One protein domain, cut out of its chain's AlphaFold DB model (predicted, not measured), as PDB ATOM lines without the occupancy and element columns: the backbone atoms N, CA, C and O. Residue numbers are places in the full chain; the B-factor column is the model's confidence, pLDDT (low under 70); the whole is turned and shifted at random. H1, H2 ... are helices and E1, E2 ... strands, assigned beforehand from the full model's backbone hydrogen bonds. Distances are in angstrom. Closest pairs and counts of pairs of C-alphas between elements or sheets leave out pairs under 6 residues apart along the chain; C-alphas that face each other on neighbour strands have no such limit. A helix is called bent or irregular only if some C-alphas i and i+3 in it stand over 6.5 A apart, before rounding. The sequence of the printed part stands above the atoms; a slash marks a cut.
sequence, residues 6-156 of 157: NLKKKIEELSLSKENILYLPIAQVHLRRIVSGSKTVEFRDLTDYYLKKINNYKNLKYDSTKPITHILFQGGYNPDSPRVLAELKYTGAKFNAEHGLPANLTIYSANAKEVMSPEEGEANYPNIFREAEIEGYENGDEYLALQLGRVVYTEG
ATOM      1  N   ASN A   6      -2.418 -21.118 -12.291       94.50
ATOM      2  CA  ASN A   6      -1.296 -22.011 -12.003       94.50
ATOM      3  C   ASN A   6      -1.081 -23.051 -13.113       94.50
ATOM      4  O   ASN A   6       0.058 -23.279 -13.524       94.50
ATOM      5  N   LEU A   7      -2.156 -23.643 -13.647       94.56
ATOM      6  CA  LEU A   7      -2.053 -24.581 -14.765       94.56
ATOM      7  C   LEU A   7      -1.575 -23.879 -16.043       94.56
ATOM      8  O   LEU A   7      -0.743 -24.435 -16.758       94.56
ATOM      9  N   LYS A   8      -2.050 -22.655 -16.323       95.19
ATOM     10  CA  LYS A   8      -1.561 -21.850 -17.457       95.19
ATOM     11  C   LYS A   8      -0.064 -21.594 -17.345       95.19
ATOM     12  O   LYS A   8       0.671 -21.930 -18.267       95.19
ATOM     13  N   LYS A   9       0.385 -21.104 -16.185       96.75
ATOM     14  CA  LYS A   9       1.804 -20.862 -15.919       96.75
ATOM     15  C   LYS A   9       2.630 -22.130 -16.125       96.75
ATOM     16  O   LYS A   9       3.685 -22.082 -16.746       96.75
ATOM     17  N   LYS A  10       2.133 -23.282 -15.668       97.31
ATOM     18  CA  LYS A  10       2.843 -24.548 -15.853       97.31
ATOM     19  C   LYS A  10       2.925 -24.988 -17.318       97.31
ATOM     20  O   LYS A  10       3.952 -25.508 -17.741       97.31
ATOM     21  N   ILE A  11       1.860 -24.785 -18.089       96.56
ATOM     22  CA  ILE A  11       1.832 -25.045 -19.535       96.56
ATOM     23  C   ILE A  11       2.845 -24.154 -20.265       96.56
ATOM     24  O   ILE A  11       3.585 -24.648 -21.113       96.56
ATOM     25  N   GLU A  12       2.924 -22.875 -19.893       96.94
ATOM     26  CA  GLU A  12       3.900 -21.918 -20.430       96.94
ATOM     27  C   GLU A  12       5.342 -22.300 -20.067       96.94
ATOM     28  O   GLU A  12       6.199 -22.345 -20.946       96.94
ATOM     29  N   GLU A  13       5.608 -22.662 -18.805       97.81
ATOM     30  CA  GLU A  13       6.918 -23.154 -18.346       97.81
ATOM     31  C   GLU A  13       7.400 -24.372 -19.145       97.81
ATOM     32  O   GLU A  13       8.590 -24.511 -19.420       97.81
ATOM     33  N   LEU A  14       6.474 -25.258 -19.521       97.31
ATOM     34  CA  LEU A  14       6.757 -26.449 -20.321       97.31
ATOM     35  C   LEU A  14       6.751 -26.175 -21.835       97.31
ATOM     36  O   LEU A  14       6.995 -27.095 -22.612       97.31
ATOM     37  N   SER A  15       6.482 -24.933 -22.259       97.19
ATOM     38  CA  SER A  15       6.357 -24.535 -23.668       97.19
ATOM     39  C   SER A  15       5.352 -25.388 -24.455       97.19
ATOM     40  O   SER A  15       5.567 -25.693 -25.627       97.19
ATOM     41  N   LEU A  16       4.256 -25.801 -23.807       96.19
ATOM     42  CA  LEU A  16       3.239 -26.650 -24.426       96.19
ATOM     43  C   LEU A  16       2.178 -25.808 -25.128       96.19
ATOM     44  O   LEU A  16       1.606 -24.882 -24.552       96.19
ATOM     45  N   SER A  17       1.844 -26.199 -26.352       94.88
ATOM     46  CA  SER A  17       0.659 -25.713 -27.047       94.88
ATOM     47  C   SER A  17      -0.528 -26.661 -26.853       94.88
ATOM     48  O   SER A  17      -0.416 -27.763 -26.307       94.88
ATOM     49  N   LYS A  18      -1.719 -26.234 -27.288       92.75
ATOM     50  CA  LYS A  18      -2.962 -26.999 -27.100       92.75
ATOM     51  C   LYS A  18      -2.901 -28.372 -27.776       92.75
ATOM     52  O   LYS A  18      -3.426 -29.340 -27.239       92.75
ATOM     53  N   GLU A  19      -2.277 -28.460 -28.943       93.12
ATOM     54  CA  GLU A  19      -2.097 -29.695 -29.703       93.12
ATOM     55  C   GLU A  19      -1.145 -30.694 -29.034       93.12
ATOM     56  O   GLU A  19      -1.234 -31.887 -29.328       93.12
ATOM     57  N   ASN A  20      -0.297 -30.244 -28.100       95.19
ATOM     58  CA  ASN A  20       0.544 -31.134 -27.301       95.19
ATOM     59  C   ASN A  20      -0.210 -31.812 -26.150       95.19
ATOM     60  O   ASN A  20       0.312 -32.763 -25.567       95.19
ATOM     61  N   ILE A  21      -1.414 -31.336 -25.812       95.88
ATOM     62  CA  ILE A  21      -2.145 -31.745 -24.611       95.88
ATOM     63  C   ILE A  21      -3.417 -32.507 -24.995       95.88
ATOM     64  O   ILE A  21      -4.379 -31.949 -25.527       95.88
ATOM     65  N   LEU A  22      -3.464 -33.791 -24.644       95.56
ATOM     66  CA  LEU A  22      -4.677 -34.597 -24.714       95.56
ATOM     67  C   LEU A  22      -5.492 -34.431 -23.431       95.56
ATOM     68  O   LEU A  22      -5.031 -34.754 -22.344       95.56
ATOM     69  N   TYR A  23      -6.735 -33.977 -23.556       95.44
ATOM     70  CA  TYR A  23      -7.649 -33.895 -22.418       95.44
ATOM     71  C   TYR A  23      -8.468 -35.180 -22.233       95.44
ATOM     72  O   TYR A  23      -9.156 -35.608 -23.174       95.44
ATOM     73  N   LEU A  24      -8.448 -35.738 -21.013       96.19
ATOM     74  CA  LEU A  24      -9.188 -36.946 -20.637       96.19
ATOM     75  C   LEU A  24      -9.864 -36.830 -19.255       96.19
ATOM     76  O   LEU A  24      -9.178 -36.732 -18.238       96.19
ATOM     77  N   PRO A  25     -11.202 -36.920 -19.167       95.62
ATOM     78  CA  PRO A  25     -11.864 -37.153 -17.890       95.62
ATOM     79  C   PRO A  25     -11.661 -38.610 -17.433       95.62
ATOM     80  O   PRO A  25     -11.778 -39.541 -18.236       95.62
ATOM     81  N   ILE A  26     -11.369 -38.805 -16.146       96.81
ATOM     82  CA  ILE A  26     -11.228 -40.106 -15.468       96.81
ATOM     83  C   ILE A  26     -11.911 -40.089 -14.103       96.81
ATOM     84  O   ILE A  26     -12.121 -39.028 -13.516       96.81
ATOM     85  N   ALA A  27     -12.216 -41.267 -13.557       95.62
ATOM     86  CA  ALA A  27     -12.622 -41.359 -12.160       95.62
ATOM     87  C   ALA A  27     -11.469 -40.938 -11.233       95.62
ATOM     88  O   ALA A  27     -10.298 -41.249 -11.473       95.62
ATOM     89  N   GLN A  28     -11.805 -40.256 -10.137       94.94
ATOM     90  CA  GLN A  28     -10.824 -39.685  -9.208       94.94
ATOM     91  C   GLN A  28      -9.900 -40.743  -8.578       94.94
ATOM     92  O   GLN A  28      -8.749 -40.450  -8.263       94.94
ATOM     93  N   VAL A  29     -10.369 -41.987  -8.435       95.31
ATOM     94  CA  VAL A  29      -9.542 -43.100  -7.947       95.31
ATOM     95  C   VAL A  29      -8.340 -43.369  -8.859       95.31
ATOM     96  O   VAL A  29      -7.225 -43.518  -8.364       95.31
ATOM     97  N   HIS A  30      -8.518 -43.338 -10.183       96.69
ATOM     98  CA  HIS A  30      -7.416 -43.527 -11.129       96.69
ATOM     99  C   HIS A  30      -6.476 -42.323 -11.132       96.69
ATOM    100  O   HIS A  30      -5.265 -42.496 -11.170       96.69
ATOM    101  N   LEU A  31      -7.021 -41.113 -10.986       96.81
ATOM    102  CA  LEU A  31      -6.238 -39.883 -10.868       96.81
ATOM    103  C   LEU A  31      -5.261 -39.948  -9.677       96.81
ATOM    104  O   LEU A  31      -4.075 -39.661  -9.828       96.81
ATOM    105  N   ARG A  32      -5.727 -40.412  -8.509       96.44
ATOM    106  CA  ARG A  32      -4.872 -40.630  -7.327       96.44
ATOM    107  C   ARG A  32      -3.823 -41.717  -7.558       96.44
ATOM    108  O   ARG A  32      -2.673 -41.545  -7.159       96.44
ATOM    109  N   ARG A  33      -4.193 -42.814  -8.231       97.75
ATOM    110  CA  ARG A  33      -3.248 -43.885  -8.587       97.75
ATOM    111  C   ARG A  33      -2.135 -43.374  -9.506       97.75
ATOM    112  O   ARG A  33      -0.974 -43.681  -9.252       97.75
ATOM    113  N   ILE A  34      -2.466 -42.521 -10.478       98.06
ATOM    114  CA  ILE A  34      -1.487 -41.864 -11.358       98.06
ATOM    115  C   ILE A  34      -0.522 -40.993 -10.548       98.06
ATOM    116  O   ILE A  34       0.688 -41.135 -10.688       98.06
ATOM    117  N   VAL A  35      -1.026 -40.149  -9.642       97.69
ATOM    118  CA  VAL A  35      -0.157 -39.298  -8.805       97.69
ATOM    119  C   VAL A  35       0.738 -40.098  -7.873       97.69
ATOM    120  O   VAL A  35       1.904 -39.756  -7.707       97.69
ATOM    121  N   SER A  36       0.231 -41.190  -7.304       97.19
ATOM    122  CA  SER A  36       1.049 -42.086  -6.480       97.19
ATOM    123  C   SER A  36       2.087 -42.889  -7.279       97.19
ATOM    124  O   SER A  36       2.952 -43.519  -6.680       97.19
ATOM    125  N   GLY A  37       1.973 -42.933  -8.611       96.25
ATOM    126  CA  GLY A  37       2.777 -43.797  -9.477       96.25
ATOM    127  C   GLY A  37       2.341 -45.268  -9.502       96.25
ATOM    128  O   GLY A  37       2.963 -46.068 -10.191       96.25
ATOM    129  N   SER A  38       1.266 -45.644  -8.796       95.94
ATOM    130  CA  SER A  38       0.719 -47.014  -8.813       95.94
ATOM    131  C   SER A  38      -0.062 -47.359 -10.088       95.94
ATOM    132  O   SER A  38      -0.398 -48.523 -10.305       95.94
ATOM    133  N   LYS A  39      -0.360 -46.361 -10.927       96.94
ATOM    134  CA  LYS A  39      -0.886 -46.529 -12.286       96.94
ATOM    135  C   LYS A  39      -0.007 -45.739 -13.247       96.94
ATOM    136  O   LYS A  39       0.070 -44.516 -13.134       96.94
ATOM    137  N   THR A  40       0.651 -46.431 -14.171       96.75
ATOM    138  CA  THR A  40       1.554 -45.839 -15.171       96.75
ATOM    139  C   THR A  40       1.028 -45.990 -16.592       96.75
ATOM    140  O   THR A  40       1.624 -45.450 -17.523       96.75
ATOM    141  N   VAL A  41      -0.102 -46.675 -16.775       96.62
ATOM    142  CA  VAL A  41      -0.787 -46.809 -18.061       96.62
ATOM    143  C   VAL A  41      -2.260 -46.459 -17.890       96.62
ATOM    144  O   VAL A  41      -2.955 -47.004 -17.032       96.62
ATOM    145  N   GLU A  42      -2.754 -45.533 -18.708       96.75
ATOM    146  CA  GLU A  42      -4.186 -45.274 -18.844       96.75
ATOM    147  C   GLU A  42      -4.739 -46.098 -20.007       96.75
ATOM    148  O   GLU A  42      -4.220 -46.014 -21.120       96.75
ATOM    149  N   PHE A  43      -5.804 -46.858 -19.758       95.25
ATOM    150  CA  PHE A  43      -6.475 -47.651 -20.783       95.25
ATOM    151  C   PHE A  43      -7.788 -46.998 -21.196       95.25
ATOM    152  O   PHE A  43      -8.482 -46.385 -20.383       95.25
ATOM    153  N   ARG A  44      -8.118 -47.120 -22.478       94.56
ATOM    154  CA  ARG A  44      -9.386 -46.702 -23.069       94.56
ATOM    155  C   ARG A  44      -9.871 -47.761 -24.032       94.56
ATOM    156  O   ARG A  44      -9.063 -48.470 -24.627       94.56
ATOM    157  N   ASP A  45     -11.178 -47.790 -24.241       90.56
ATOM    158  CA  ASP A  45     -11.768 -48.618 -25.283       90.56
ATOM    159  C   ASP A  45     -11.137 -48.280 -26.632       90.56
ATOM    160  O   ASP A  45     -10.966 -47.102 -26.988       90.56
ATOM    161  N   LEU A  46     -10.824 -49.318 -27.401       88.50
ATOM    162  CA  LEU A  46     -10.291 -49.166 -28.743       88.50
ATOM    163  C   LEU A  46     -11.410 -48.755 -29.707       88.50
ATOM    164  O   LEU A  46     -11.958 -49.547 -30.460       88.50
ATOM    165  N   THR A  47     -11.775 -47.478 -29.660       88.69
ATOM    166  CA  THR A  47     -12.831 -46.910 -30.499       88.69
ATOM    167  C   THR A  47     -12.284 -45.839 -31.422       88.69
ATOM    168  O   THR A  47     -11.324 -45.127 -31.112       88.69
ATOM    169  N   ASP A  48     -12.992 -45.636 -32.528       86.88
ATOM    170  CA  ASP A  48     -12.756 -44.544 -33.471       86.88
ATOM    171  C   ASP A  48     -12.697 -43.167 -32.786       86.88
ATOM    172  O   ASP A  48     -11.951 -42.282 -33.209       86.88
ATOM    173  N   TYR A  49     -13.460 -42.981 -31.705       90.44
ATOM    174  CA  TYR A  49     -13.449 -41.758 -30.908       90.44
ATOM    175  C   TYR A  49     -12.075 -41.491 -30.274       90.44
ATOM    176  O   TYR A  49     -11.528 -40.393 -30.425       90.44
ATOM    177  N   TYR A  50     -11.499 -42.479 -29.583       90.88
ATOM    178  CA  TYR A  50     -10.189 -42.323 -28.948       90.88
ATOM    179  C   TYR A  50      -9.049 -42.359 -29.968       90.88
ATOM    180  O   TYR A  50      -8.134 -41.541 -29.875       90.88
ATOM    181  N   LEU A  51      -9.138 -43.199 -31.001       87.69
ATOM    182  CA  LEU A  51      -8.143 -43.234 -32.074       87.69
ATOM    183  C   LEU A  51      -8.043 -41.888 -32.803       87.69
ATOM    184  O   LEU A  51      -6.940 -41.384 -32.997       87.69
ATOM    185  N   LYS A  52      -9.167 -41.229 -33.119       89.00
ATOM    186  CA  LYS A  52      -9.169 -39.877 -33.718       89.00
ATOM    187  C   LYS A  52      -8.703 -38.783 -32.758       89.00
ATOM    188  O   LYS A  52      -8.336 -37.696 -33.214       89.00
ATOM    189  N   LYS A  53      -8.704 -39.011 -31.439       90.50
ATOM    190  CA  LYS A  53      -8.099 -38.070 -30.481       90.50
ATOM    191  C   LYS A  53      -6.580 -38.071 -30.602       90.50
ATOM    192  O   LYS A  53      -6.024 -36.976 -30.609       90.50
ATOM    193  N   ILE A  54      -5.958 -39.240 -30.764       89.00
ATOM    194  CA  ILE A  54      -4.494 -39.392 -30.786       89.00
ATOM    195  C   ILE A  54      -3.871 -39.434 -32.186       89.00
ATOM    196  O   ILE A  54      -2.697 -39.108 -32.333       89.00
ATOM    197  N   ASN A  55      -4.649 -39.749 -33.223       86.00
ATOM    198  CA  ASN A  55      -4.178 -39.861 -34.602       86.00
ATOM    199  C   ASN A  55      -4.872 -38.861 -35.536       86.00
ATOM    200  O   ASN A  55      -6.023 -38.465 -35.336       86.00
ATOM    201  N   ASN A  56      -4.165 -38.475 -36.593       84.75
ATOM    202  CA  ASN A  56      -4.714 -37.797 -37.756       84.75
ATOM    203  C   ASN A  56      -5.432 -38.815 -38.648       84.75
ATOM    204  O   ASN A  56      -4.902 -39.888 -38.938       84.75
ATOM    205  N   TYR A  57      -6.627 -38.454 -39.110       81.44
ATOM    206  CA  TYR A  57      -7.445 -39.279 -39.996       81.44
ATOM    207  C   TYR A  57      -7.659 -38.542 -41.319       81.44
ATOM    208  O   TYR A  57      -8.206 -37.437 -41.332       81.44
ATOM    209  N   LYS A  58      -7.201 -39.130 -42.427       79.69
ATOM    210  CA  LYS A  58      -7.292 -38.566 -43.784       79.69
ATOM    211  C   LYS A  58      -7.555 -39.689 -44.779       79.69
ATOM    212  O   LYS A  58      -7.028 -40.781 -44.619       79.69
ATOM    213  N   ASN A  59      -8.333 -39.423 -45.828       83.38
ATOM    214  CA  ASN A  59      -8.596 -40.390 -46.905       83.38
ATOM    215  C   ASN A  59      -9.058 -41.768 -46.392       83.38
ATOM    216  O   ASN A  59      -8.580 -42.797 -46.859       83.38
ATOM    217  N   LEU A  60      -9.955 -41.768 -45.401       77.62
ATOM    218  CA  LEU A  60     -10.510 -42.973 -44.774       77.62
ATOM    219  C   LEU A  60      -9.486 -43.876 -44.056       77.62
ATOM    220  O   LEU A  60      -9.750 -45.053 -43.830       77.62
ATOM    221  N   LYS A  61      -8.320 -43.338 -43.677       77.88
ATOM    222  CA  LYS A  61      -7.292 -44.068 -42.928       77.88
ATOM    223  C   LYS A  61      -6.613 -43.202 -41.869       77.88
ATOM    224  O   LYS A  61      -6.541 -41.977 -41.985       77.88
ATOM    225  N   TYR A  62      -6.092 -43.858 -40.835       76.50
ATOM    226  CA  TYR A  62      -5.186 -43.235 -39.874       76.50
ATOM    227  C   TYR A  62      -3.817 -43.027 -40.529       76.50
ATOM    228  O   TYR A  62      -3.248 -43.961 -41.093       76.50
ATOM    229  N   ASP A  63      -3.335 -41.788 -40.495       73.50
ATOM    230  CA  ASP A  63      -2.175 -41.323 -41.265       73.50
ATOM    231  C   ASP A  63      -0.923 -41.189 -40.388       73.50
ATOM    232  O   ASP A  63       0.121 -41.761 -40.679       73.50
ATOM    233  N   SER A  64      -1.044 -40.458 -39.279       76.19
ATOM    234  CA  SER A  64       0.060 -40.124 -38.372       76.19
ATOM    235  C   SER A  64      -0.455 -39.869 -36.959       76.19
ATOM    236  O   SER A  64      -1.628 -39.536 -36.776       76.19
ATOM    237  N   THR A  65       0.412 -39.973 -35.956       82.94
ATOM    238  CA  THR A  65       0.103 -39.511 -34.599       82.94
ATOM    239  C   THR A  65       0.055 -37.995 -34.543       82.94
ATOM    240  O   THR A  65       0.849 -37.300 -35.179       82.94
ATOM    241  N   LYS A  66      -0.854 -37.456 -33.736       88.62
ATOM    242  CA  LYS A  66      -0.798 -36.043 -33.357       88.62
ATOM    243  C   LYS A  66       0.419 -35.797 -32.458       88.62
ATOM    244  O   LYS A  66       0.842 -36.725 -31.770       88.62
ATOM    245  N   PRO A  67       0.957 -34.566 -32.407       91.12
ATOM    246  CA  PRO A  67       2.140 -34.232 -31.609       91.12
ATOM    247  C   PRO A  67       1.812 -34.099 -30.109       91.12
ATOM    248  O   PRO A  67       2.224 -33.143 -29.453       91.12
ATOM    249  N   ILE A  68       1.028 -35.033 -29.570       92.81
ATOM    250  CA  ILE A  68       0.618 -35.070 -28.169       92.81
ATOM    251  C   ILE A  68       1.797 -35.585 -27.352       92.81
ATOM    252  O   ILE A  68       2.287 -36.687 -27.585       92.81
ATOM    253  N   THR A  69       2.218 -34.801 -26.369       95.38
ATOM    254  CA  THR A  69       3.315 -35.146 -25.454       95.38
ATOM    255  C   THR A  69       2.862 -35.186 -24.002       95.38
ATOM    256  O   THR A  69       3.607 -35.657 -23.149       95.38
ATOM    257  N   HIS A  70       1.652 -34.704 -23.704       97.25
ATOM    258  CA  HIS A  70       1.102 -34.644 -22.355       97.25
ATOM    259  C   HIS A  70      -0.381 -35.011 -22.337       97.25
ATOM    260  O   HIS A  70      -1.121 -34.754 -23.290       97.25
ATOM    261  N   ILE A  71      -0.834 -35.561 -21.213       97.69
ATOM    262  CA  ILE A  71      -2.247 -35.783 -20.921       97.69
ATOM    263  C   ILE A  71      -2.649 -34.909 -19.738       97.69
ATOM    264  O   ILE A  71      -2.048 -34.980 -18.667       97.69
ATOM    265  N   LEU A  72      -3.692 -34.104 -19.935       97.44
ATOM    266  CA  LEU A  72      -4.393 -33.405 -18.867       97.44
ATOM    267  C   LEU A  72      -5.596 -34.247 -18.438       97.44
ATOM    268  O   LEU A  72      -6.626 -34.283 -19.118       97.44
ATOM    269  N   PHE A  73      -5.458 -34.907 -17.296       97.81
ATOM    270  CA  PHE A  73      -6.533 -35.644 -16.655       97.81
ATOM    271  C   PHE A  73      -7.403 -34.726 -15.801       97.81
ATOM    272  O   PHE A  73      -6.888 -33.847 -15.110       97.81
ATOM    273  N   GLN A  74      -8.713 -34.973 -15.798       96.69
ATOM    274  CA  GLN A  74      -9.658 -34.359 -14.862       96.69
ATOM    275  C   GLN A  74     -10.455 -35.441 -14.134       96.69
ATOM    276  O   GLN A  74     -11.002 -36.346 -14.763       96.69
ATOM    277  N   GLY A  75     -10.527 -35.344 -12.805       96.06
ATOM    278  CA  GLY A  75     -11.241 -36.265 -11.922       96.06
ATOM    279  C   GLY A  75     -12.761 -36.098 -11.999       96.06
ATOM    280  O   GLY A  75     -13.380 -35.641 -11.040       96.06
ATOM    281  N   GLY A  76     -13.355 -36.422 -13.145       93.31
ATOM    282  CA  GLY A  76     -14.777 -36.262 -13.447       93.31
ATOM    283  C   GLY A  76     -15.069 -35.120 -14.423       93.31
ATOM    284  O   GLY A  76     -14.176 -34.567 -15.066       93.31
ATOM    285  N   TYR A  77     -16.350 -34.770 -14.554       90.12
ATOM    286  CA  TYR A  77     -16.823 -33.776 -15.527       90.12
ATOM    287  C   TYR A  77     -16.992 -32.363 -14.952       90.12
ATOM    288  O   TYR A  77     -17.189 -31.426 -15.724       90.12
ATOM    289  N   ASN A  78     -16.895 -32.189 -13.629       90.81
ATOM    290  CA  ASN A  78     -16.989 -30.869 -13.008       90.81
ATOM    291  C   ASN A  78     -15.763 -30.016 -13.415       90.81
ATOM    292  O   ASN A  78     -14.637 -30.496 -13.288       90.81
ATOM    293  N   PRO A  79     -15.938 -28.776 -13.912       86.19
ATOM    294  CA  PRO A  79     -14.827 -27.875 -14.233       86.19
ATOM    295  C   PRO A  79     -13.839 -27.621 -13.087       86.19
ATOM    296  O   PRO A  79     -12.676 -27.340 -13.373       86.19
ATOM    297  N   ASP A  80     -14.284 -27.759 -11.840       88.19
ATOM    298  CA  ASP A  80     -13.474 -27.578 -10.631       88.19
ATOM    299  C   ASP A  80     -12.958 -28.914 -10.062       88.19
ATOM    300  O   ASP A  80     -12.378 -28.959  -8.978       88.19
ATOM    301  N   SER A  81     -13.174 -30.027 -10.778       93.56
ATOM    302  CA  SER A  81     -12.621 -31.328 -10.401       93.56
ATOM    303  C   SER A  81     -11.089 -31.291 -10.372       93.56
ATOM    304  O   SER A  81     -10.479 -30.594 -11.188       93.56
ATOM    305  N   PRO A  82     -10.453 -32.129  -9.533       95.56
ATOM    306  CA  PRO A  82      -9.002 -32.231  -9.475       95.56
ATOM    307  C   PRO A  82      -8.396 -32.562 -10.839       95.56
ATOM    308  O   PRO A  82      -8.971 -33.336 -11.614       95.56
ATOM    309  N   ARG A  83      -7.221 -32.003 -11.125       96.38
ATOM    310  CA  ARG A  83      -6.522 -32.171 -12.401       96.38
ATOM    311  C   ARG A  83      -5.100 -32.654 -12.205       96.38
ATOM    312  O   ARG A  83      -4.437 -32.316 -11.228       96.38
ATOM    313  N   VAL A  84      -4.624 -33.418 -13.180       98.00
ATOM    314  CA  VAL A  84      -3.242 -33.898 -13.245       98.00
ATOM    315  C   VAL A  84      -2.733 -33.719 -14.661       98.00
ATOM    316  O   VAL A  84      -3.374 -34.178 -15.601       98.00
ATOM    317  N   LEU A  85      -1.581 -33.073 -14.811       98.06
ATOM    318  CA  LEU A  85      -0.840 -33.062 -16.067       98.06
ATOM    319  C   LEU A  85       0.293 -34.080 -15.953       98.06
ATOM    320  O   LEU A  85       1.128 -33.983 -15.050       98.06
ATOM    321  N   ALA A  86       0.323 -35.043 -16.868       98.31
ATOM    322  CA  ALA A  86       1.368 -36.055 -16.950       98.31
ATOM    323  C   ALA A  86       1.968 -36.101 -18.356       98.31
ATOM    324  O   ALA A  86       1.279 -35.833 -19.341       98.31
ATOM    325  N   GLU A  87       3.248 -36.449 -18.449       97.62
ATOM    326  CA  GLU A  87       3.906 -36.756 -19.722       97.62
ATOM    327  C   GLU A  87       3.252 -37.991 -20.373       97.62
ATOM    328  O   GLU A  87       2.870 -38.939 -19.685       97.62
ATOM    329  N   LEU A  88       3.161 -38.003 -21.702       94.75
ATOM    330  CA  LEU A  88       2.805 -39.165 -22.514       94.75
ATOM    331  C   LEU A  88       4.075 -39.693 -23.181       94.75
ATOM    332  O   LEU A  88       4.700 -38.981 -23.964       94.75
ATOM    333  N   LYS A  89       4.456 -40.934 -22.875       90.19
ATOM    334  CA  LYS A  89       5.655 -41.560 -23.449       90.19
ATOM    335  C   LYS A  89       5.363 -42.214 -24.791       90.19
ATOM    336  O   LYS A  89       6.046 -41.945 -25.774       90.19
ATOM    337  N   TYR A  90       4.342 -43.062 -24.828       82.88
ATOM    338  CA  TYR A  90       3.892 -43.725 -26.043       82.88
ATOM    339  C   TYR A  90       2.404 -44.059 -25.963       82.88
ATOM    340  O   TYR A  90       1.805 -44.114 -24.883       82.88
ATOM    341  N   THR A  91       1.823 -44.334 -27.126       81.94
ATOM    342  CA  THR A  91       0.465 -44.866 -27.253       81.94
ATOM    343  C   THR A  91       0.526 -46.235 -27.915       81.94
ATOM    344  O   THR A  91       1.182 -46.384 -28.941       81.94
ATOM    345  N   GLY A  92      -0.134 -47.235 -27.342       80.88
ATOM    346  CA  GLY A  92      -0.220 -48.585 -27.893       80.88
ATOM    347  C   GLY A  92      -1.670 -49.003 -28.074       80.88
ATOM    348  O   GLY A  92      -2.499 -48.691 -27.233       80.88
ATOM    349  N   ALA A  93      -1.993 -49.700 -29.154       79.31
ATOM    350  CA  ALA A  93      -3.312 -50.268 -29.394       79.31
ATOM    351  C   ALA A  93      -3.176 -51.772 -29.631       79.31
ATOM    352  O   ALA A  93      -2.455 -52.182 -30.542       79.31
ATOM    353  N   LYS A  94      -3.844 -52.587 -28.813       80.62
ATOM    354  CA  LYS A  94      -3.934 -54.035 -29.026       80.62
ATOM    355  C   LYS A  94      -5.195 -54.320 -29.833       80.62
ATOM    356  O   LYS A  94      -6.284 -54.003 -29.367       80.62
ATOM    357  N   PHE A  95      -5.028 -54.891 -31.022       71.06
ATOM    358  CA  PHE A  95      -6.119 -55.280 -31.913       71.06
ATOM    359  C   PHE A  95      -6.293 -56.796 -31.896       71.06
ATOM    360  O   PHE A  95      -5.308 -57.538 -31.974       71.06
ATOM    361  N   ASN A  96      -7.540 -57.243 -31.889       73.38
ATOM    362  CA  ASN A  96      -7.930 -58.621 -32.125       73.38
ATOM    363  C   ASN A  96      -8.688 -58.650 -33.452       73.38
ATOM    364  O   ASN A  96      -9.899 -58.460 -33.490       73.38
ATOM    365  N   ALA A  97      -7.942 -58.800 -34.553       53.34
ATOM    366  CA  ALA A  97      -8.480 -58.548 -35.886       53.34
ATOM    367  C   ALA A  97      -9.748 -59.363 -36.158       53.34
ATOM    368  O   ALA A  97     -10.710 -58.800 -36.666       53.34
ATOM    369  N   GLU A  98      -9.767 -60.643 -35.784       55.19
ATOM    370  CA  GLU A  98     -10.925 -61.528 -35.887       55.19
ATOM    371  C   GLU A  98     -10.722 -62.687 -34.901       55.19
ATOM    372  O   GLU A  98      -9.647 -63.286 -34.883       55.19
ATOM    373  N   HIS A  99     -11.736 -62.995 -34.084       51.50
ATOM    374  CA  HIS A  99     -11.779 -64.053 -33.062       51.50
ATOM    375  C   HIS A  99     -11.195 -65.415 -33.520       51.50
ATOM    376  O   HIS A  99     -11.934 -66.324 -33.898       51.50
ATOM    377  N   GLY A 100      -9.868 -65.568 -33.464       51.59
ATOM    378  CA  GLY A 100      -9.142 -66.759 -33.925       51.59
ATOM    379  C   GLY A 100      -7.772 -66.501 -34.573       51.59
ATOM    380  O   GLY A 100      -7.040 -67.461 -34.813       51.59
ATOM    381  N   LEU A 101      -7.396 -65.245 -34.840       48.97
ATOM    382  CA  LEU A 101      -6.048 -64.850 -35.277       48.97
ATOM    383  C   LEU A 101      -5.225 -64.274 -34.105       48.97
ATOM    384  O   LEU A 101      -5.811 -63.772 -33.145       48.97
ATOM    385  N   PRO A 102      -3.877 -64.333 -34.144       57.16
ATOM    386  CA  PRO A 102      -3.044 -63.764 -33.086       57.16
ATOM    387  C   PRO A 102      -3.253 -62.247 -32.981       57.16
ATOM    388  O   PRO A 102      -3.219 -61.534 -33.986       57.16
ATOM    389  N   ALA A 103      -3.486 -61.766 -31.756       72.50
ATOM    390  CA  ALA A 103      -3.647 -60.343 -31.476       72.50
ATOM    391  C   ALA A 103      -2.361 -59.596 -31.847       72.50
ATOM    392  O   ALA A 103      -1.277 -60.051 -31.515       72.50
ATOM    393  N   ASN A 104      -2.454 -58.440 -32.498       81.38
ATOM    394  CA  ASN A 104      -1.271 -57.624 -32.781       81.38
ATOM    395  C   ASN A 104      -1.280 -56.389 -31.884       81.38
ATOM    396  O   ASN A 104      -2.312 -55.729 -31.726       81.38
ATOM    397  N   LEU A 105      -0.115 -56.035 -31.343       82.19
ATOM    398  CA  LEU A 105       0.089 -54.762 -30.668       82.19
ATOM    399  C   LEU A 105       0.646 -53.762 -31.681       82.19
ATOM    400  O   LEU A 105       1.710 -53.961 -32.261       82.19
ATOM    401  N   THR A 106      -0.081 -52.673 -31.908       82.94
ATOM    402  CA  THR A 106       0.424 -51.532 -32.672       82.94
ATOM    403  C   THR A 106       0.903 -50.465 -31.706       82.94
ATOM    404  O   THR A 106       0.098 -49.884 -30.978       82.94
ATOM    405  N   ILE A 107       2.195 -50.161 -31.726       81.38
ATOM    406  CA  ILE A 107       2.750 -49.032 -30.986       81.38
ATOM    407  C   ILE A 107       2.881 -47.840 -31.920       81.38
ATOM    408  O   ILE A 107       3.426 -47.931 -33.020       81.38
ATOM    409  N   TYR A 108       2.382 -46.709 -31.447       73.25
ATOM    410  CA  TYR A 108       2.580 -45.417 -32.057       73.25
ATOM    411  C   TYR A 108       3.460 -44.569 -31.133       73.25
ATOM    412  O   TYR A 108       3.085 -44.251 -29.997       73.25
ATOM    413  N   SER A 109       4.631 -44.194 -31.636       66.75
ATOM    414  CA  SER A 109       5.542 -43.242 -31.001       66.75
ATOM    415  C   SER A 109       5.802 -42.064 -31.940       66.75
ATOM    416  O   SER A 109       5.429 -42.106 -33.112       66.75
ATOM    417  N   ALA A 110       6.455 -41.012 -31.434       55.94
ATOM    418  CA  ALA A 110       6.692 -39.766 -32.170       55.94
ATOM    419  C   ALA A 110       7.312 -39.954 -33.572       55.94
ATOM    420  O   ALA A 110       7.155 -39.070 -34.409       55.94
ATOM    421  N   ASN A 111       7.977 -41.089 -33.840       55.03
ATOM    422  CA  ASN A 111       8.677 -41.346 -35.101       55.03
ATOM    423  C   ASN A 111       8.442 -42.741 -35.703       55.03
ATOM    424  O   ASN A 111       9.039 -43.049 -36.734       55.03
ATOM    425  N   ALA A 112       7.620 -43.598 -35.092       63.50
ATOM    426  CA  ALA A 112       7.447 -44.965 -35.571       63.50
ATOM    427  C   ALA A 112       6.030 -45.489 -35.342       63.50
ATOM    428  O   ALA A 112       5.411 -45.259 -34.299       63.50
ATOM    429  N   LYS A 113       5.549 -46.233 -36.340       79.19
ATOM    430  CA  LYS A 113       4.448 -47.177 -36.198       79.19
ATOM    431  C   LYS A 113       5.060 -48.564 -36.265       79.19
ATOM    432  O   LYS A 113       5.572 -48.955 -37.312       79.19
ATOM    433  N   GLU A 114       4.972 -49.290 -35.169       82.81
ATOM    434  CA  GLU A 114       5.451 -50.662 -35.077       82.81
ATOM    435  C   GLU A 114       4.260 -51.584 -34.873       82.81
ATOM    436  O   GLU A 114       3.318 -51.242 -34.158       82.81
ATOM    437  N   VAL A 115       4.287 -52.733 -35.540       86.19
ATOM    438  CA  VAL A 115       3.308 -53.804 -35.363       86.19
ATOM    439  C   VAL A 115       4.094 -55.019 -34.915       86.19
ATOM    440  O   VAL A 115       5.055 -55.394 -35.582       86.19
ATOM    441  N   MET A 116       3.698 -55.584 -33.785       87.12
ATOM    442  CA  MET A 116       4.400 -56.680 -33.127       87.12
ATOM    443  C   MET A 116       3.403 -57.725 -32.624       87.12
ATOM    444  O   MET A 116       2.226 -57.403 -32.400       87.12
ATOM    445  N   SER A 117       3.869 -58.962 -32.450       86.12
ATOM    446  CA  SER A 117       3.087 -60.005 -31.782       86.12
ATOM    447  C   SER A 117       2.865 -59.657 -30.298       86.12
ATOM    448  O   SER A 117       3.526 -58.755 -29.768       86.12
ATOM    449  N   PRO A 118       1.954 -60.342 -29.582       81.75
ATOM    450  CA  PRO A 118       1.774 -60.131 -28.151       81.75
ATOM    451  C   PRO A 118       3.057 -60.401 -27.368       81.75
ATOM    452  O   PRO A 118       3.392 -59.624 -26.484       81.75
ATOM    453  N   GLU A 119       3.802 -61.446 -27.731       85.50
ATOM    454  CA  GLU A 119       5.044 -61.835 -27.060       85.50
ATOM    455  C   GLU A 119       6.140 -60.781 -27.258       85.50
ATOM    456  O   GLU A 119       6.834 -60.405 -26.315       85.50
ATOM    457  N   GLU A 120       6.275 -60.255 -28.479       88.81
ATOM    458  CA  GLU A 120       7.185 -59.147 -28.770       88.81
ATOM    459  C   GLU A 120       6.761 -57.872 -28.029       88.81
ATOM    460  O   GLU A 120       7.600 -57.151 -27.484       88.81
ATOM    461  N   GLY A 121       5.456 -57.602 -27.973       87.38
ATOM    462  CA  GLY A 121       4.894 -56.489 -27.221       87.38
ATOM    463  C   GLY A 121       5.160 -56.590 -25.730       87.38
ATOM    464  O   GLY A 121       5.557 -55.600 -25.120       87.38
ATOM    465  N   GLU A 122       4.984 -57.766 -25.143       86.88
ATOM    466  CA  GLU A 122       5.236 -58.007 -23.728       86.88
ATOM    467  C   GLU A 122       6.727 -57.887 -23.406       86.88
ATOM    468  O   GLU A 122       7.091 -57.270 -22.408       86.88
ATOM    469  N   ALA A 123       7.602 -58.373 -24.291       90.25
ATOM    470  CA  ALA A 123       9.045 -58.233 -24.131       90.25
ATOM    471  C   ALA A 123       9.509 -56.763 -24.174       90.25
ATOM    472  O   ALA A 123      10.369 -56.366 -23.386       90.25
ATOM    473  N   ASN A 124       8.945 -55.949 -25.074       87.69
ATOM    474  CA  ASN A 124       9.358 -54.552 -25.260       87.69
ATOM    475  C   ASN A 124       8.607 -53.561 -24.350       87.69
ATOM    476  O   ASN A 124       9.156 -52.523 -23.974       87.69
ATOM    477  N   TYR A 125       7.366 -53.877 -23.972       89.00
ATOM    478  CA  TYR A 125       6.461 -53.011 -23.210       89.00
ATOM    479  C   TYR A 125       5.758 -53.760 -22.060       89.00
ATOM    480  O   TYR A 125       4.529 -53.685 -21.923       89.00
ATOM    481  N   PRO A 126       6.511 -54.438 -21.173       90.12
ATOM    482  CA  PRO A 126       5.959 -55.357 -20.170       90.12
ATOM    483  C   PRO A 126       4.992 -54.681 -19.192       90.12
ATOM    484  O   PRO A 126       4.071 -55.297 -18.662       90.12
ATOM    485  N   ASN A 127       5.165 -53.381 -18.945       90.94
ATOM    486  CA  ASN A 127       4.288 -52.627 -18.057       90.94
ATOM    487  C   ASN A 127       2.876 -52.425 -18.632       90.94
ATOM    488  O   ASN A 127       1.952 -52.280 -17.836       90.94
ATOM    489  N   ILE A 128       2.699 -52.402 -19.962       91.00
ATOM    490  CA  ILE A 128       1.359 -52.328 -20.566       91.00
ATOM    491  C   ILE A 128       0.600 -53.606 -20.241       91.00
ATOM    492  O   ILE A 128      -0.502 -53.525 -19.725       91.00
ATOM    493  N   PHE A 129       1.202 -54.764 -20.505       90.06
ATOM    494  CA  PHE A 129       0.563 -56.064 -20.302       90.06
ATOM    495  C   PHE A 129       0.260 -56.298 -18.823       90.06
ATOM    496  O   PHE A 129      -0.888 -56.542 -18.462       90.06
ATOM    497  N   ARG A 130       1.245 -56.059 -17.950       92.25
ATOM    498  CA  ARG A 130       1.063 -56.166 -16.498       92.25
ATOM    499  C   ARG A 130      -0.056 -55.266 -15.968       92.25
ATOM    500  O   ARG A 130      -0.821 -55.686 -15.109       92.25
ATOM    501  N   GLU A 131      -0.138 -54.007 -16.409       94.94
ATOM    502  CA  GLU A 131      -1.226 -53.131 -15.956       94.94
ATOM    503  C   GLU A 131      -2.563 -53.461 -16.618       94.94
ATOM    504  O   GLU A 131      -3.587 -53.263 -15.976       94.94
ATOM    505  N   ALA A 132      -2.577 -53.995 -17.841       92.06
ATOM    506  CA  ALA A 132      -3.802 -54.452 -18.485       92.06
ATOM    507  C   ALA A 132      -4.448 -55.577 -17.656       92.06
ATOM    508  O   ALA A 132      -5.620 -55.475 -17.306       92.06
ATOM    509  N   GLU A 133      -3.662 -56.565 -17.219       91.88
ATOM    510  CA  GLU A 133      -4.129 -57.632 -16.321       91.88
ATOM    511  C   GLU A 133      -4.663 -57.085 -14.987       91.88
ATOM    512  O   GLU A 133      -5.723 -57.497 -14.519       91.88
ATOM    513  N   ILE A 134      -3.968 -56.114 -14.380       94.25
ATOM    514  CA  ILE A 134      -4.405 -55.471 -13.125       94.25
ATOM    515  C   ILE A 134      -5.742 -54.733 -13.299       94.25
ATOM    516  O   ILE A 134      -6.543 -54.687 -12.366       94.25
ATOM    517  N   GLU A 135      -5.976 -54.130 -14.466       93.69
ATOM    518  CA  GLU A 135      -7.238 -53.455 -14.793       93.69
ATOM    519  C   GLU A 135      -8.318 -54.428 -15.307       93.69
ATOM    520  O   GLU A 135      -9.434 -53.993 -15.581       93.69
ATOM    521  N   GLY A 136      -8.017 -55.732 -15.379       92.94
ATOM    522  CA  GLY A 136      -8.969 -56.791 -15.716       92.94
ATOM    523  C   GLY A 136      -9.100 -57.106 -17.205       92.94
ATOM    524  O   GLY A 136     -10.071 -57.757 -17.577       92.94
ATOM    525  N   TYR A 137      -8.164 -56.658 -18.047       89.56
ATOM    526  CA  TYR A 137      -8.132 -57.029 -19.462       89.56
ATOM    527  C   TYR A 137      -7.603 -58.456 -19.646       89.56
ATOM    528  O   TYR A 137      -6.577 -58.833 -19.077       89.56
ATOM    529  N   GLU A 138      -8.269 -59.223 -20.501       85.12
ATOM    530  CA  GLU A 138      -7.907 -60.591 -20.856       85.12
ATOM    531  C   GLU A 138      -7.182 -60.671 -22.211       85.12
ATOM    532  O   GLU A 138      -7.074 -59.711 -22.982       85.12
ATOM    533  N   ASN A 139      -6.657 -61.856 -22.542       71.56
ATOM    534  CA  ASN A 139      -5.793 -62.031 -23.710       71.56
ATOM    535  C   ASN A 139      -6.507 -61.771 -25.060       71.56
ATOM    536  O   ASN A 139      -5.843 -61.510 -26.062       71.56
ATOM    537  N   GLY A 140      -7.843 -61.756 -25.078       75.19
ATOM    538  CA  GLY A 140      -8.656 -61.423 -26.250       75.19
ATOM    539  C   GLY A 140      -9.123 -59.969 -26.335       75.19
ATOM    540  O   GLY A 140      -9.664 -59.595 -27.376       75.19
ATOM    541  N   ASP A 141      -8.919 -59.170 -25.286       85.50
ATOM    542  CA  ASP A 141      -9.469 -57.820 -25.227       85.50
ATOM    543  C   ASP A 141      -8.684 -56.831 -26.083       85.50
ATOM    544  O   ASP A 141      -7.456 -56.891 -26.215       85.50
ATOM    545  N   GLU A 142      -9.430 -55.874 -26.622       88.44
ATOM    546  CA  GLU A 142      -8.894 -54.736 -27.346       88.44
ATOM    547  C   GLU A 142      -8.841 -53.508 -26.446       88.44
ATOM    548  O   GLU A 142      -9.799 -53.166 -25.750       88.44
ATOM    549  N   TYR A 143      -7.723 -52.796 -26.494       91.31
ATOM    550  CA  TYR A 143      -7.557 -51.573 -25.724       91.31
ATOM    551  C   TYR A 143      -6.616 -50.598 -26.413       91.31
ATOM    552  O   TYR A 143      -5.697 -50.969 -27.147       91.31
ATOM    553  N   LEU A 144      -6.822 -49.322 -26.104       92.12
ATOM    554  CA  LEU A 144      -5.849 -48.264 -26.291       92.12
ATOM    555  C   LEU A 144      -5.138 -48.002 -24.958       92.12
ATOM    556  O   LEU A 144      -5.747 -47.512 -24.013       92.12
ATOM    557  N   ALA A 145      -3.845 -48.287 -24.905       93.62
ATOM    558  CA  ALA A 145      -2.951 -47.998 -23.796       93.62
ATOM    559  C   ALA A 145      -2.200 -46.677 -24.018       93.62
ATOM    560  O   ALA A 145      -1.600 -46.439 -25.068       93.62
ATOM    561  N   LEU A 146      -2.183 -45.825 -23.000       94.50
ATOM    562  CA  LEU A 146      -1.461 -44.557 -22.964       94.50
ATOM    563  C   LEU A 146      -0.438 -44.644 -21.829       94.50
ATOM    564  O   LEU A 146      -0.806 -44.507 -20.660       94.50
ATOM    565  N   GLN A 147       0.835 -44.909 -22.142       94.44
ATOM    566  CA  GLN A 147       1.845 -44.991 -21.086       94.44
ATOM    567  C   GLN A 147       2.262 -43.597 -20.635       94.44
ATOM    568  O   GLN A 147       2.705 -42.750 -21.415       94.44
ATOM    569  N   LEU A 148       2.147 -43.401 -19.332       96.12
ATOM    570  CA  LEU A 148       2.424 -42.165 -18.641       96.12
ATOM    571  C   LEU A 148       3.908 -42.074 -18.273       96.12
ATOM    572  O   LEU A 148       4.565 -43.052 -17.905       96.12
ATOM    573  N   GLY A 149       4.443 -40.865 -18.383       95.50
ATOM    574  CA  GLY A 149       5.722 -40.480 -17.811       95.50
ATOM    575  C   GLY A 149       5.537 -39.801 -16.461       95.50
ATOM    576  O   GLY A 149       4.740 -40.235 -15.630       95.50
ATOM    577  N   ARG A 150       6.306 -38.740 -16.216       96.94
ATOM    578  CA  ARG A 150       6.242 -38.016 -14.946       96.94
ATOM    579  C   ARG A 150       4.938 -37.237 -14.837       96.94
ATOM    580  O   ARG A 150       4.482 -36.622 -15.801       96.94
ATOM    581  N   VAL A 151       4.385 -37.202 -13.630       98.00
ATOM    582  CA  VAL A 151       3.397 -36.188 -13.260       98.00
ATOM    583  C   VAL A 151       4.135 -34.864 -13.111       98.00
ATOM    584  O   VAL A 151       5.031 -34.733 -12.279       98.00
ATOM    585  N   VAL A 152       3.778 -33.893 -13.946       98.12
ATOM    586  CA  VAL A 152       4.430 -32.576 -13.994       98.12
ATOM    587  C   VAL A 152       3.614 -31.501 -13.284       98.12
ATOM    588  O   VAL A 152       4.152 -30.441 -12.970       98.12
ATOM    589  N   TYR A 153       2.330 -31.757 -13.019       98.06
ATOM    590  CA  TYR A 153       1.451 -30.845 -12.291       98.06
ATOM    591  C   TYR A 153       0.269 -31.581 -11.665       98.06
ATOM    592  O   TYR A 153      -0.281 -32.508 -12.265       98.06
ATOM    593  N   THR A 154      -0.176 -31.105 -10.505       97.12
ATOM    594  CA  THR A 154      -1.395 -31.555  -9.825       97.12
ATOM    595  C   THR A 154      -2.160 -30.353  -9.291       97.12
ATOM    596  O   THR A 154      -1.557 -29.408  -8.786       97.12
ATOM    597  N   GLU A 155      -3.483 -30.414  -9.332       94.56
ATOM    598  CA  GLU A 155      -4.375 -29.381  -8.812       94.56
ATOM    599  C   GLU A 155      -5.570 -30.023  -8.117       94.56
ATOM    600  O   GLU A 155      -6.218 -30.901  -8.686       94.56
ATOM    601  N   GLY A 156      -5.853 -29.588  -6.887       90.56
ATOM    602  CA  GLY A 156      -7.006 -30.057  -6.109       90.56
ATOM    603  C   GLY A 156      -6.957 -31.532  -5.692       90.56
ATOM    604  O   GLY A 156      -8.007 -32.101  -5.402       90.56
TER     605      GLY A 156
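What this domain is: This is residues 6 to 156 of the 157 residues of an uncharacterized protein of Cruoricaptor ignavus (UniProt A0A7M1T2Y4). One strongly twisted sheet runs through the middle, built along two long bent strands side by side, E6 and E9; E5 and E1 extend it at one end, E7 and E8 at the other, and E2 lies along the far side of E9. Helices cover both faces, with H2, H4 and H5 over one and H1 and H3 over the other, and a small separate hairpin, E3 and E4, follows next to H3. The printed part has 151 residues with five named helices and nine named strands; along the chain H1, E1, H2, E2 and H3 come first, then the strands from E3 to E8, then H4, H5 and E9; the large sheet is branched and mixed, with E1 and E5 parallel and its other neighbour pairs antiparallel, and the class is mixed, helices and strands. The whole is compact, with a radius of gyration of the C-alphas of 15.6 A and spans of 49 by 36 by 26 A.

Where its parts are: Find C-alpha 6 at (-1.296, -22.011, -12.003), where H1, residues 6 to 13, begins. E1 follows at residues 21 to 26, H2 at 28 to 36, E2 at 41 to 45 and H3 at 48 to 54. Next come E3, residues 55 to 58, E4, residues 61 to 65, and E5, residues 70 to 75, 16.2 A long. Then look for C-alpha 83 at (-6.522, -32.171, -12.401); from there E6 runs to residue 95, 30.2 A from first to last C-alpha, and bends by 81 degrees at residue 87. E7, residues 104 to 109, is 16.0 A long, and E8, residues 112 to 116, comes after it. H4 holds residues 118 to 124 and H5 residues 126 to 134. E9, residues 143 to 155, is 28.1 A long, bends by 89 degrees at residue 152 and ends with C-alpha 155 at (-4.375, -29.381, -8.812).

How they stand to each other: Begin at E6, which has E5 and E7 on one side and E9 on the other. E6 and E9 are antiparallel at 170 degrees, with N 85 and O 153 2.9 A apart, within hydrogen-bond range. E5, E6, E7 and E8 form a meander, each strand the antiparallel neighbour of the one before; look at N 71 and O 86, 2.8 A, N 93 and O 106, 2.8 A, and N 107 and O 114, 2.9 A. The edge strand E1 is parallel to E5, with N 24 and O 72 at 3.0 A, and the edge strand E2 is antiparallel to E9, with N 42 and O 146 at 2.9 A. H2 is on the sheet at a height of 7.7 A, only just over E5, with 3 of its C-alphas falling on that strand; the closest C-alphas of the two are those of Gln 28 and Gly 75, 4.4 A apart. On the same face, H4 runs along E7 at 10 degrees on the local plane, and H5 lies over E2 and E9, its C-alpha 128 being 6.4 A from that of Val 41. H4 and H5 are close but not clearly touching, with C-alphas 122 and 129 6.1 A apart. On the opposite face, H1 has a height of 9.3 A and H3 one of 7.7 A. The hairpin E3 and E4 has N 56 and O 64 at 2.8 A. In H1, H2, H3, H4 and H5 every O i to N i+4 pair is within hydrogen-bond range.

The domain as a whole: The two C-alphas farthest apart are those of Lys 9 and Gly 100, at 50.5 A. The printed part has no cut and no long link. The mean pLDDT of the printed part is 88.2, and confidence is under 70 at residues 97 to 102 and 109 to 112.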